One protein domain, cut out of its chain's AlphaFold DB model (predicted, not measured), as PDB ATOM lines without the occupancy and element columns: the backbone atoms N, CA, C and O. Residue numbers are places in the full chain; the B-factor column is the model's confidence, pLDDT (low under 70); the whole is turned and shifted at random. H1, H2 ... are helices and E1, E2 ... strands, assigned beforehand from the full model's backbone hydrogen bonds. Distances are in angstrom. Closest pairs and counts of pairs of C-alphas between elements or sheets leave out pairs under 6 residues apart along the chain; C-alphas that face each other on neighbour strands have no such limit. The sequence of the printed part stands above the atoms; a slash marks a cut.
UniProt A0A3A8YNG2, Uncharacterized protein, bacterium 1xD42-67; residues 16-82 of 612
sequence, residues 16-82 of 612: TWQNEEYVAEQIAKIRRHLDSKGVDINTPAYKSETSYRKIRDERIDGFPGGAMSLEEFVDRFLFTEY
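This is residues 16 to 82 of the 612 residues of an uncharacterized protein of bacterium 1xD42-67 (UniProt A0A3A8YNG2). One long helix, H1, runs along one side of the body, and on the other side lie a two-stranded hairpin, E1 and E2, and two short helices, with H3 nearest the middle and H2 near the end where H1 finishes. The helices are only loosely joined, and a long loop, residues 37 to 49, leads from H1 to H2. The printed part has 67 residues, in the order H1, H2, E1, E2, H3, with one antiparallel sheet, E1 - E2; the class is mixed, helices and strands. The whole is compact, with a radius of gyration of the C-alphas of 12.0 A, yet elongated, spanning 36 by 20 by 19 A.

Start at H1, residues 20 to 36, and look across to H2, residues 50 to 55: they are close but not clearly touching, the closest C-alphas being those of Leu 34 and Tyr 52, 8.0 A apart. Go on to the hairpin of E1, residues 59 to 63, and E2, residues 66 to 69, where N 60 and O 68 are 2.8 A apart, within hydrogen-bond range. H1 and E1 are near each other, while H1 and E2 are apart. H3, residues 70 to 77, is close to H1 but not clearly touching, at a steep tilt of 47 degrees, opposite ways; their closest C-alphas, Ile 27 and Phe 77, are 7.4 A apart. The closest C-alphas of E1 and H3, Arg 59 and Leu 70, are 6.3 A apart. In H1 and H3 every O i to N i+4 pair is within hydrogen-bond range; in H2, 1 of 2.

Find C-alpha 20 at (20.544, -56.456, -28.511); from there H1 runs 24.3 A to C-alpha 36. H2 measures 9.0 A, E1 10.4 A and E2 10.3 A. H3 runs 10.4 A, ending at C-alpha 77, (22.200, -48.435, -20.414).

The two C-alphas farthest apart, Thr 16 and Thr 50, are 37.1 A apart. The printed part has no cut, and the link from H1 to H2 is long. Look for pLDDT under 70 at residues 16 to 20, 62 to 66 and 81.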
ATOM      1  N   THR A  16       8.823 -56.533 -31.046       37.34
ATOM      2  CA  THR A  16       9.897 -57.119 -30.224       37.34
ATOM      3  C   THR A  16      11.176 -56.288 -30.131       37.34
ATOM      4  O   THR A  16      12.203 -56.595 -30.732       37.34
ATOM      5  N   TRP A  17      11.144 -55.260 -29.282       45.19
ATOM      6  CA  TRP A  17      12.341 -54.531 -28.868       45.19
ATOM      7  C   TRP A  17      13.173 -55.327 -27.852       45.19
ATOM      8  O   TRP A  17      13.199 -55.040 -26.663       45.19
ATOM      9  N   GLN A  18      13.893 -56.325 -28.365       50.34
ATOM     10  CA  GLN A  18      15.137 -56.865 -27.805       50.34
ATOM     11  C   GLN A  18      16.081 -57.258 -28.951       50.34
ATOM     12  O   GLN A  18      16.628 -58.357 -28.972       50.34
ATOM     13  N   ASN A  19      16.287 -56.380 -29.939       61.34
ATOM     14  CA  ASN A  19      17.447 -56.558 -30.806       61.34
ATOM     15  C   ASN A  19      18.662 -55.978 -30.068       61.34
ATOM     16  O   ASN A  19      18.941 -54.781 -30.155       61.34
ATOM     17  N   GLU A  20      19.331 -56.813 -29.266       67.38
ATOM     18  CA  GLU A  20      20.544 -56.456 -28.511       67.38
ATOM     19  C   GLU A  20      21.581 -55.746 -29.401       67.38
ATOM     20  O   GLU A  20      22.294 -54.856 -28.936       67.38
ATOM     21  N   GLU A  21      21.598 -56.077 -30.696       75.94
ATOM     22  CA  GLU A  21      22.423 -55.444 -31.724       75.94
ATOM     23  C   GLU A  21      22.137 -53.941 -31.871       75.94
ATOM     24  O   GLU A  21      23.062 -53.134 -31.794       75.94
ATOM     25  N   TYR A  22      20.869 -53.529 -31.976       78.25
ATOM     26  CA  TYR A  22      20.517 -52.108 -32.091       78.25
ATOM     27  C   TYR A  22      20.892 -51.330 -30.825       78.25
ATOM     28  O   TYR A  22      21.438 -50.227 -30.897       78.25
ATOM     29  N   VAL A  23      20.630 -51.896 -29.641       76.12
ATOM     30  CA  VAL A  23      20.991 -51.242 -28.373       76.12
ATOM     31  C   VAL A  23      22.510 -51.093 -28.271       76.12
ATOM     32  O   VAL A  23      22.995 -50.024 -27.892       76.12
ATOM     33  N   ALA A  24      23.274 -52.112 -28.670       82.00
ATOM     34  CA  ALA A  24      24.732 -52.053 -28.715       82.00
ATOM     35  C   ALA A  24      25.246 -50.978 -29.693       82.00
ATOM     36  O   ALA A  24      26.167 -50.225 -29.356       82.00
ATOM     37  N   GLU A  25      24.627 -50.840 -30.869       85.25
ATOM     38  CA  GLU A  25      24.944 -49.778 -31.828       85.25
ATOM     39  C   GLU A  25      24.690 -48.381 -31.250       85.25
ATOM     40  O   GLU A  25      25.550 -47.495 -31.359       85.25
ATOM     41  N   GLN A  26      23.545 -48.182 -30.587       86.25
ATOM     42  CA  GLN A  26      23.227 -46.911 -29.938       86.25
ATOM     43  C   GLN A  26      24.183 -46.622 -28.781       86.25
ATOM     44  O   GLN A  26      24.702 -45.511 -28.696       86.25
ATOM     45  N   ILE A  27      24.522 -47.613 -27.953       88.19
ATOM     46  CA  ILE A  27      25.545 -47.481 -26.904       88.19
ATOM     47  C   ILE A  27      26.871 -46.996 -27.504       88.19
ATOM     48  O   ILE A  27      27.462 -46.031 -27.011       88.19
ATOM     49  N   ALA A  28      27.336 -47.615 -28.594       87.94
ATOM     50  CA  ALA A  28      28.584 -47.233 -29.249       87.94
ATOM     51  C   ALA A  28      28.521 -45.825 -29.866       87.94
ATOM     52  O   ALA A  28      29.522 -45.103 -29.890       87.94
ATOM     53  N   LYS A  29      27.363 -45.422 -30.397       90.69
ATOM     54  CA  LYS A  29      27.126 -44.076 -30.938       90.69
ATOM     55  C   LYS A  29      27.117 -43.022 -29.830       90.69
ATOM     56  O   LYS A  29      27.795 -42.004 -29.965       90.69
ATOM     57  N   ILE A  30      26.408 -43.279 -28.734       91.44
ATOM     58  CA  ILE A  30      26.297 -42.362 -27.599       91.44
ATOM     59  C   ILE A  30      27.635 -42.207 -26.878       91.44
ATOM     60  O   ILE A  30      28.013 -41.081 -26.573       91.44
ATOM     61  N   ARG A  31      28.414 -43.281 -26.695       91.56
ATOM     62  CA  ARG A  31      29.782 -43.179 -26.150       91.56
ATOM     63  C   ARG A  31      30.664 -42.256 -26.992       91.56
ATOM     64  O   ARG A  31      31.219 -41.303 -26.462       91.56
ATOM     65  N   ARG A  32      30.694 -42.451 -28.316       92.62
ATOM     66  CA  ARG A  32      31.430 -41.556 -29.231       92.62
ATOM     67  C   ARG A  32      30.949 -40.106 -29.148       92.62
ATOM     68  O   ARG A  32      31.757 -39.186 -29.258       92.62
ATOM     69  N   HIS A  33      29.646 -39.895 -28.971       93.50
ATOM     70  CA  HIS A  33      29.081 -38.558 -28.800       93.50
ATOM     71  C   HIS A  33      29.540 -37.910 -27.492       93.50
ATOM     72  O   HIS A  33      30.047 -36.792 -27.533       93.50
ATOM     73  N   LEU A  34      29.450 -38.619 -26.362       92.69
ATOM     74  CA  LEU A  34      29.947 -38.160 -25.059       92.69
ATOM     75  C   LEU A  34      31.442 -37.806 -25.126       92.69
ATOM     76  O   LEU A  34      31.818 -36.693 -24.747       92.69
ATOM     77  N   ASP A  35      32.261 -38.676 -25.724       92.94
ATOM     78  CA  ASP A  35      33.697 -38.447 -25.926       92.94
ATOM     79  C   ASP A  35      33.953 -37.189 -26.772       92.94
ATOM     80  O   ASP A  35      34.771 -36.339 -26.416       92.94
ATOM     81  N   SER A  36      33.200 -37.007 -27.866       94.31
ATOM     82  CA  SER A  36      33.316 -35.824 -28.735       94.31
ATOM     83  C   SER A  36      32.960 -34.509 -28.030       94.31
ATOM     84  O   SER A  36      33.383 -33.432 -28.456       94.31
ATOM     85  N   LYS A  37      32.176 -34.588 -26.949       93.31
ATOM     86  CA  LYS A  37      31.784 -33.458 -26.098       93.31
ATOM     87  C   LYS A  37      32.672 -33.318 -24.859       93.31
ATOM     88  O   LYS A  37      32.460 -32.378 -24.090       93.31
ATOM     89  N   GLY A  38      33.657 -34.201 -24.686       91.50
ATOM     90  CA  GLY A  38      34.558 -34.223 -23.537       91.50
ATOM     91  C   GLY A  38      33.849 -34.578 -22.230       91.50
ATOM     92  O   GLY A  38      34.135 -33.956 -21.213       91.50
ATOM     93  N   VAL A  39      32.887 -35.503 -22.268       91.56
ATOM     94  CA  VAL A  39      32.171 -35.992 -21.082       91.56
ATOM     95  C   VAL A  39      32.667 -37.388 -20.717       91.56
ATOM     96  O   VAL A  39      32.471 -38.320 -21.490       91.56
ATOM     97  N   ASP A  40      33.220 -37.542 -19.512       88.88
ATOM     98  CA  ASP A  40      33.561 -38.849 -18.937       88.88
ATOM     99  C   ASP A  40      32.576 -39.234 -17.826       88.88
ATOM    100  O   ASP A  40      32.647 -38.742 -16.697       88.88
ATOM    101  N   ILE A  41      31.665 -40.155 -18.150       86.69
ATOM    102  CA  ILE A  41      30.609 -40.654 -17.249       86.69
ATOM    103  C   ILE A  41      31.130 -41.510 -16.081       86.69
ATOM    104  O   ILE A  41      30.357 -41.879 -15.195       86.69
ATOM    105  N   ASN A  42      32.426 -41.840 -16.063       86.38
ATOM    106  CA  ASN A  42      33.061 -42.573 -14.964       86.38
ATOM    107  C   ASN A  42      33.629 -41.643 -13.886       86.38
ATOM    108  O   ASN A  42      34.201 -42.115 -12.906       86.38
ATOM    109  N   THR A  43      33.496 -40.324 -14.045       85.06
ATOM    110  CA  THR A  43      33.935 -39.362 -13.033       85.06
ATOM    111  C   THR A  43      32.791 -39.017 -12.075       85.06
ATOM    112  O   THR A  43      31.678 -38.769 -12.530       85.06
ATOM    113  N   PRO A  44      33.023 -38.893 -10.755       79.25
ATOM    114  CA  PRO A  44      31.956 -38.596  -9.790       79.25
ATOM    115  C   PRO A  44      31.181 -37.296 -10.058       79.25
ATOM    116  O   PRO A  44      30.067 -37.119  -9.572       79.25
ATOM    117  N   ALA A  45      31.780 -36.356 -10.794       81.56
ATOM    118  CA  ALA A  45      31.244 -35.017 -10.999       81.56
ATOM    119  C   ALA A  45      30.616 -34.801 -12.385       81.56
ATOM    120  O   ALA A  45      30.132 -33.693 -12.629       81.56
ATOM    121  N   TYR A  46      30.567 -35.805 -13.271       86.69
ATOM    122  CA  TYR A  46      30.191 -35.604 -14.679       86.69
ATOM    123  C   TYR A  46      28.817 -34.935 -14.859       86.69
ATOM    124  O   TYR A  46      28.669 -34.024 -15.673       86.69
ATOM    125  N   LYS A  47      27.817 -35.282 -14.029       86.88
ATOM    126  CA  LYS A  47      26.476 -34.658 -14.067       86.88
ATOM    127  C   LYS A  47      26.489 -33.163 -13.716       86.88
ATOM    128  O   LYS A  47      25.583 -32.404 -14.083       86.88
ATOM    129  N   SER A  48      27.519 -32.711 -13.000       84.62
ATOM    130  CA  SER A  48      27.723 -31.308 -12.636       84.62
ATOM    131  C   SER A  48      28.516 -30.515 -13.681       84.62
ATOM    132  O   SER A  48      28.470 -29.281 -13.669       84.62
ATOM    133  N   GLU A  49      29.184 -31.198 -14.612       88.69
ATOM    134  CA  GLU A  49      30.011 -30.563 -15.627       88.69
ATOM    135  C   GLU A  49      29.183 -29.779 -16.646       88.69
ATOM    136  O   GLU A  49      28.068 -30.138 -17.039       88.69
ATOM    137  N   THR A  50      29.756 -28.671 -17.114       90.56
ATOM    138  CA  THR A  50      29.095 -27.801 -18.097       90.56
ATOM    139  C   THR A  50      28.942 -28.490 -19.456       90.56
ATOM    140  O   THR A  50      27.978 -28.213 -20.168       90.56
ATOM    141  N   SER A  51      29.879 -29.370 -19.818       90.44
ATOM    142  CA  SER A  51      29.848 -30.201 -21.029       90.44
ATOM    143  C   SER A  51      28.598 -31.082 -21.049       90.44
ATOM    144  O   SER A  51      27.803 -30.980 -21.982       90.44
ATOM    145  N   TYR A  52      28.363 -31.853 -19.984       91.62
ATOM    146  CA  TYR A  52      27.218 -32.754 -19.891       91.62
ATOM    147  C   TYR A  52      25.883 -32.018 -19.744       91.62
ATOM    148  O   TYR A  52      24.925 -32.319 -20.451       91.62
ATOM    149  N   ARG A  53      25.808 -30.979 -18.898       89.06
ATOM    150  CA  ARG A  53      24.569 -30.195 -18.703       89.06
ATOM    151  C   ARG A  53      24.012 -29.583 -19.988       89.06
ATOM    152  O   ARG A  53      22.813 -29.339 -20.063       89.06
ATOM    153  N   LYS A  54      24.870 -29.315 -20.979       88.44
ATOM    154  CA  LYS A  54      24.459 -28.795 -22.291       88.44
ATOM    155  C   LYS A  54      23.791 -29.844 -23.177       88.44
ATOM    156  O   LYS A  54      23.010 -29.455 -24.034       88.44
ATOM    157  N   ILE A  55      24.116 -31.122 -22.985       90.06
ATOM    158  CA  ILE A  55      23.715 -32.212 -23.883       90.06
ATOM    159  C   ILE A  55      22.761 -33.219 -23.231       90.06
ATOM    160  O   ILE A  55      22.127 -33.990 -23.932       90.06
ATOM    161  N   ARG A  56      22.624 -33.229 -21.900       88.69
ATOM    162  CA  ARG A  56      21.840 -34.242 -21.167       88.69
ATOM    163  C   ARG A  56      20.352 -34.308 -21.559       88.69
ATOM    164  O   ARG A  56      19.738 -35.360 -21.431       88.69
ATOM    165  N   ASP A  57      19.797 -33.195 -22.043       85.25
ATOM    166  CA  ASP A  57      18.404 -33.087 -22.498       85.25
ATOM    167  C   ASP A  57      18.268 -33.362 -24.017       85.25
ATOM    168  O   ASP A  57      17.181 -33.194 -24.575       85.25
ATOM    169  N   GLU A  58      19.358 -33.712 -24.719       87.88
ATOM    170  CA  GLU A  58      19.306 -34.082 -26.139       87.88
ATOM    171  C   GLU A  58      18.470 -35.353 -26.316       87.88
ATOM    172  O   GLU A  58      18.577 -36.299 -25.535       87.88
ATOM    173  N   ARG A  59      17.614 -35.349 -27.339       84.69
ATOM    174  CA  ARG A  59      16.676 -36.433 -27.625       84.69
ATOM    175  C   ARG A  59      17.356 -37.511 -28.461       84.69
ATOM    176  O   ARG A  59      18.063 -37.211 -29.423       84.69
ATOM    177  N   ILE A  60      17.108 -38.755 -28.086       83.56
ATOM    178  CA  ILE A  60      17.519 -39.951 -28.803       83.56
ATOM    179  C   ILE A  60      16.235 -40.652 -29.244       83.56
ATOM    180  O   ILE A  60      15.459 -41.125 -28.410       83.56
ATOM    181  N   ASP A  61      16.005 -40.665 -30.552       75.38
ATOM    182  CA  ASP A  61      14.821 -41.265 -31.167       75.38
ATOM    183  C   ASP A  61      14.979 -42.784 -31.340       75.38
ATOM    184  O   ASP A  61      16.085 -43.330 -31.251       75.38
ATOM    185  N   GLY A  62      13.865 -43.463 -31.623       69.25
ATOM    186  CA  GLY A  62      13.847 -44.900 -31.905       69.25
ATOM    187  C   GLY A  62      13.898 -45.767 -30.648       69.25
ATOM    188  O   GLY A  62      14.566 -46.796 -30.660       69.25
ATOM    189  N   PHE A  63      13.233 -45.340 -29.570       69.19
ATOM    190  CA  PHE A  63      13.037 -46.133 -28.355       69.19
ATOM    191  C   PHE A  63      11.539 -46.244 -28.020       69.19
ATOM    192  O   PHE A  63      10.777 -45.334 -28.347       69.19
ATOM    193  N   PRO A  64      11.100 -47.319 -27.339       62.97
ATOM    194  CA  PRO A  64       9.717 -47.435 -26.879       62.97
ATOM    195  C   PRO A  64       9.324 -46.251 -25.969       62.97
ATOM    196  O   PRO A  64      10.111 -45.804 -25.125       62.97
ATOM    197  N   GLY A  65       8.123 -45.702 -26.168       59.94
ATOM    198  CA  GLY A  65       7.663 -44.456 -25.547       59.94
ATOM    199  C   GLY A  65       8.111 -43.185 -26.281       59.94
ATOM    200  O   GLY A  65       8.048 -42.093 -25.709       59.94
ATOM    201  N   GLY A  66       8.576 -43.321 -27.529       68.06
ATOM    202  CA  GLY A  66       8.952 -42.231 -28.428       68.06
ATOM    203  C   GLY A  66      10.446 -41.900 -28.392       68.06
ATOM    204  O   GLY A  66      11.277 -42.594 -28.976       68.06
ATOM    205  N   ALA A  67      10.793 -40.790 -27.743       74.00
ATOM    206  CA  ALA A  67      12.175 -40.327 -27.625       74.00
ATOM    207  C   ALA A  67      12.634 -40.360 -26.165       74.00
ATOM    208  O   ALA A  67      11.883 -40.020 -25.248       74.00
ATOM    209  N   MET A  68      13.893 -40.728 -25.958       83.38
ATOM    210  CA  MET A  68      14.552 -40.769 -24.656       83.38
ATOM    211  C   MET A  68      15.531 -39.599 -24.535       83.38
ATOM    212  O   MET A  68      16.158 -39.223 -25.524       83.38
ATOM    213  N   SER A  69      15.689 -39.003 -23.351       87.25
ATOM    214  CA  SER A  69      16.768 -38.029 -23.147       87.25
ATOM    215  C   SER A  69      18.121 -38.736 -23.038       87.25
ATOM    216  O   SER A  69      18.204 -39.883 -22.593       87.25
ATOM    217  N   LEU A  70      19.207 -38.053 -23.402       89.88
ATOM    218  CA  LEU A  70      20.560 -38.572 -23.200       89.88
ATOM    219  C   LEU A  70      20.804 -38.960 -21.733       89.88
ATOM    220  O   LEU A  70      21.476 -39.954 -21.470       89.88
ATOM    221  N   GLU A  71      20.254 -38.204 -20.780       89.75
ATOM    222  CA  GLU A  71      20.336 -38.541 -19.358       89.75
ATOM    223  C   GLU A  71      19.644 -39.865 -19.027       89.75
ATOM    224  O   GLU A  71      20.254 -40.722 -18.394       89.75
ATOM    225  N   GLU A  72      18.407 -40.074 -19.485       87.75
ATOM    226  CA  GLU A  72      17.706 -41.348 -19.289       87.75
ATOM    227  C   GLU A  72      18.462 -42.513 -19.947       87.75
ATOM    228  O   GLU A  72      18.584 -43.579 -19.345       87.75
ATOM    229  N   PHE A  73      19.034 -42.307 -21.136       88.19
ATOM    230  CA  PHE A  73      19.816 -43.340 -21.815       88.19
ATOM    231  C   PHE A  73      21.074 -43.719 -21.029       88.19
ATOM    232  O   PHE A  73      21.378 -44.904 -20.877       88.19
ATOM    233  N   VAL A  74      21.800 -42.724 -20.509       88.38
ATOM    234  CA  VAL A  74      22.971 -42.963 -19.653       88.38
ATOM    235  C   VAL A  74      22.557 -43.727 -18.397       88.38
ATOM    236  O   VAL A  74      23.170 -44.747 -18.089       88.38
ATOM    237  N   ASP A  75      21.491 -43.283 -17.728       85.81
ATOM    238  CA  ASP A  75      21.014 -43.877 -16.479       85.81
ATOM    239  C   ASP A  75      20.555 -45.339 -16.663       85.81
ATOM    240  O   ASP A  75      20.764 -46.166 -15.775       85.81
ATOM    241  N   ARG A  76      19.972 -45.678 -17.823       83.75
ATOM    242  CA  ARG A  76      19.460 -47.028 -18.126       83.75
ATOM    243  C   ARG A  76      20.508 -47.993 -18.676       83.75
ATOM    244  O   ARG A  76      20.510 -49.160 -18.297       83.75
ATOM    245  N   PHE A  77      21.358 -47.541 -19.601       85.25
ATOM    246  CA  PHE A  77      22.200 -48.435 -20.414       85.25
ATOM    247  C   PHE A  77      23.701 -48.265 -20.184       85.25
ATOM    248  O   PHE A  77      24.482 -49.148 -20.535       85.25
ATOM    249  N   LEU A  78      24.125 -47.136 -19.614       84.12
ATOM    250  CA  LEU A  78      25.531 -46.824 -19.348       84.12
ATOM    251  C   LEU A  78      25.803 -46.665 -17.848       84.12
ATOM    252  O   LEU A  78      26.737 -45.961 -17.473       84.12
ATOM    253  N   PHE A  79      24.990 -47.323 -17.018       74.56
ATOM    254  CA  PHE A  79      25.036 -47.260 -15.561       74.56
ATOM    255  C   PHE A  79      26.469 -47.409 -15.016       74.56
ATOM    256  O   PHE A  79      27.143 -48.417 -15.239       74.56
ATOM    257  N   THR A  80      26.912 -46.404 -14.263       73.31
ATOM    258  CA  THR A  80      28.147 -46.394 -13.465       73.31
ATOM    259  C   THR A  80      27.836 -46.215 -11.975       73.31
ATOM    260  O   THR A  80      26.732 -45.818 -11.597       73.31
ATOM    261  N   GLU A  81      28.826 -46.438 -11.107       68.69
ATOM    262  CA  GLU A  81      28.701 -46.212  -9.654       68.69
ATOM    263  C   GLU A  81      28.374 -44.752  -9.268       68.69
ATOM    264  O   GLU A  81      27.937 -44.494  -8.150       68.69
ATOM    265  N   TYR A  82      28.525 -43.802 -10.200       72.56
ATOM    266  CA  TYR A  82      28.269 -42.369 -10.005       72.56
ATOM    267  C   TYR A  82      26.974 -41.881 -10.667       72.56
ATOM    268  O   TYR A  82      26.744 -40.678 -10.791       72.56
TER     269      TYR A  82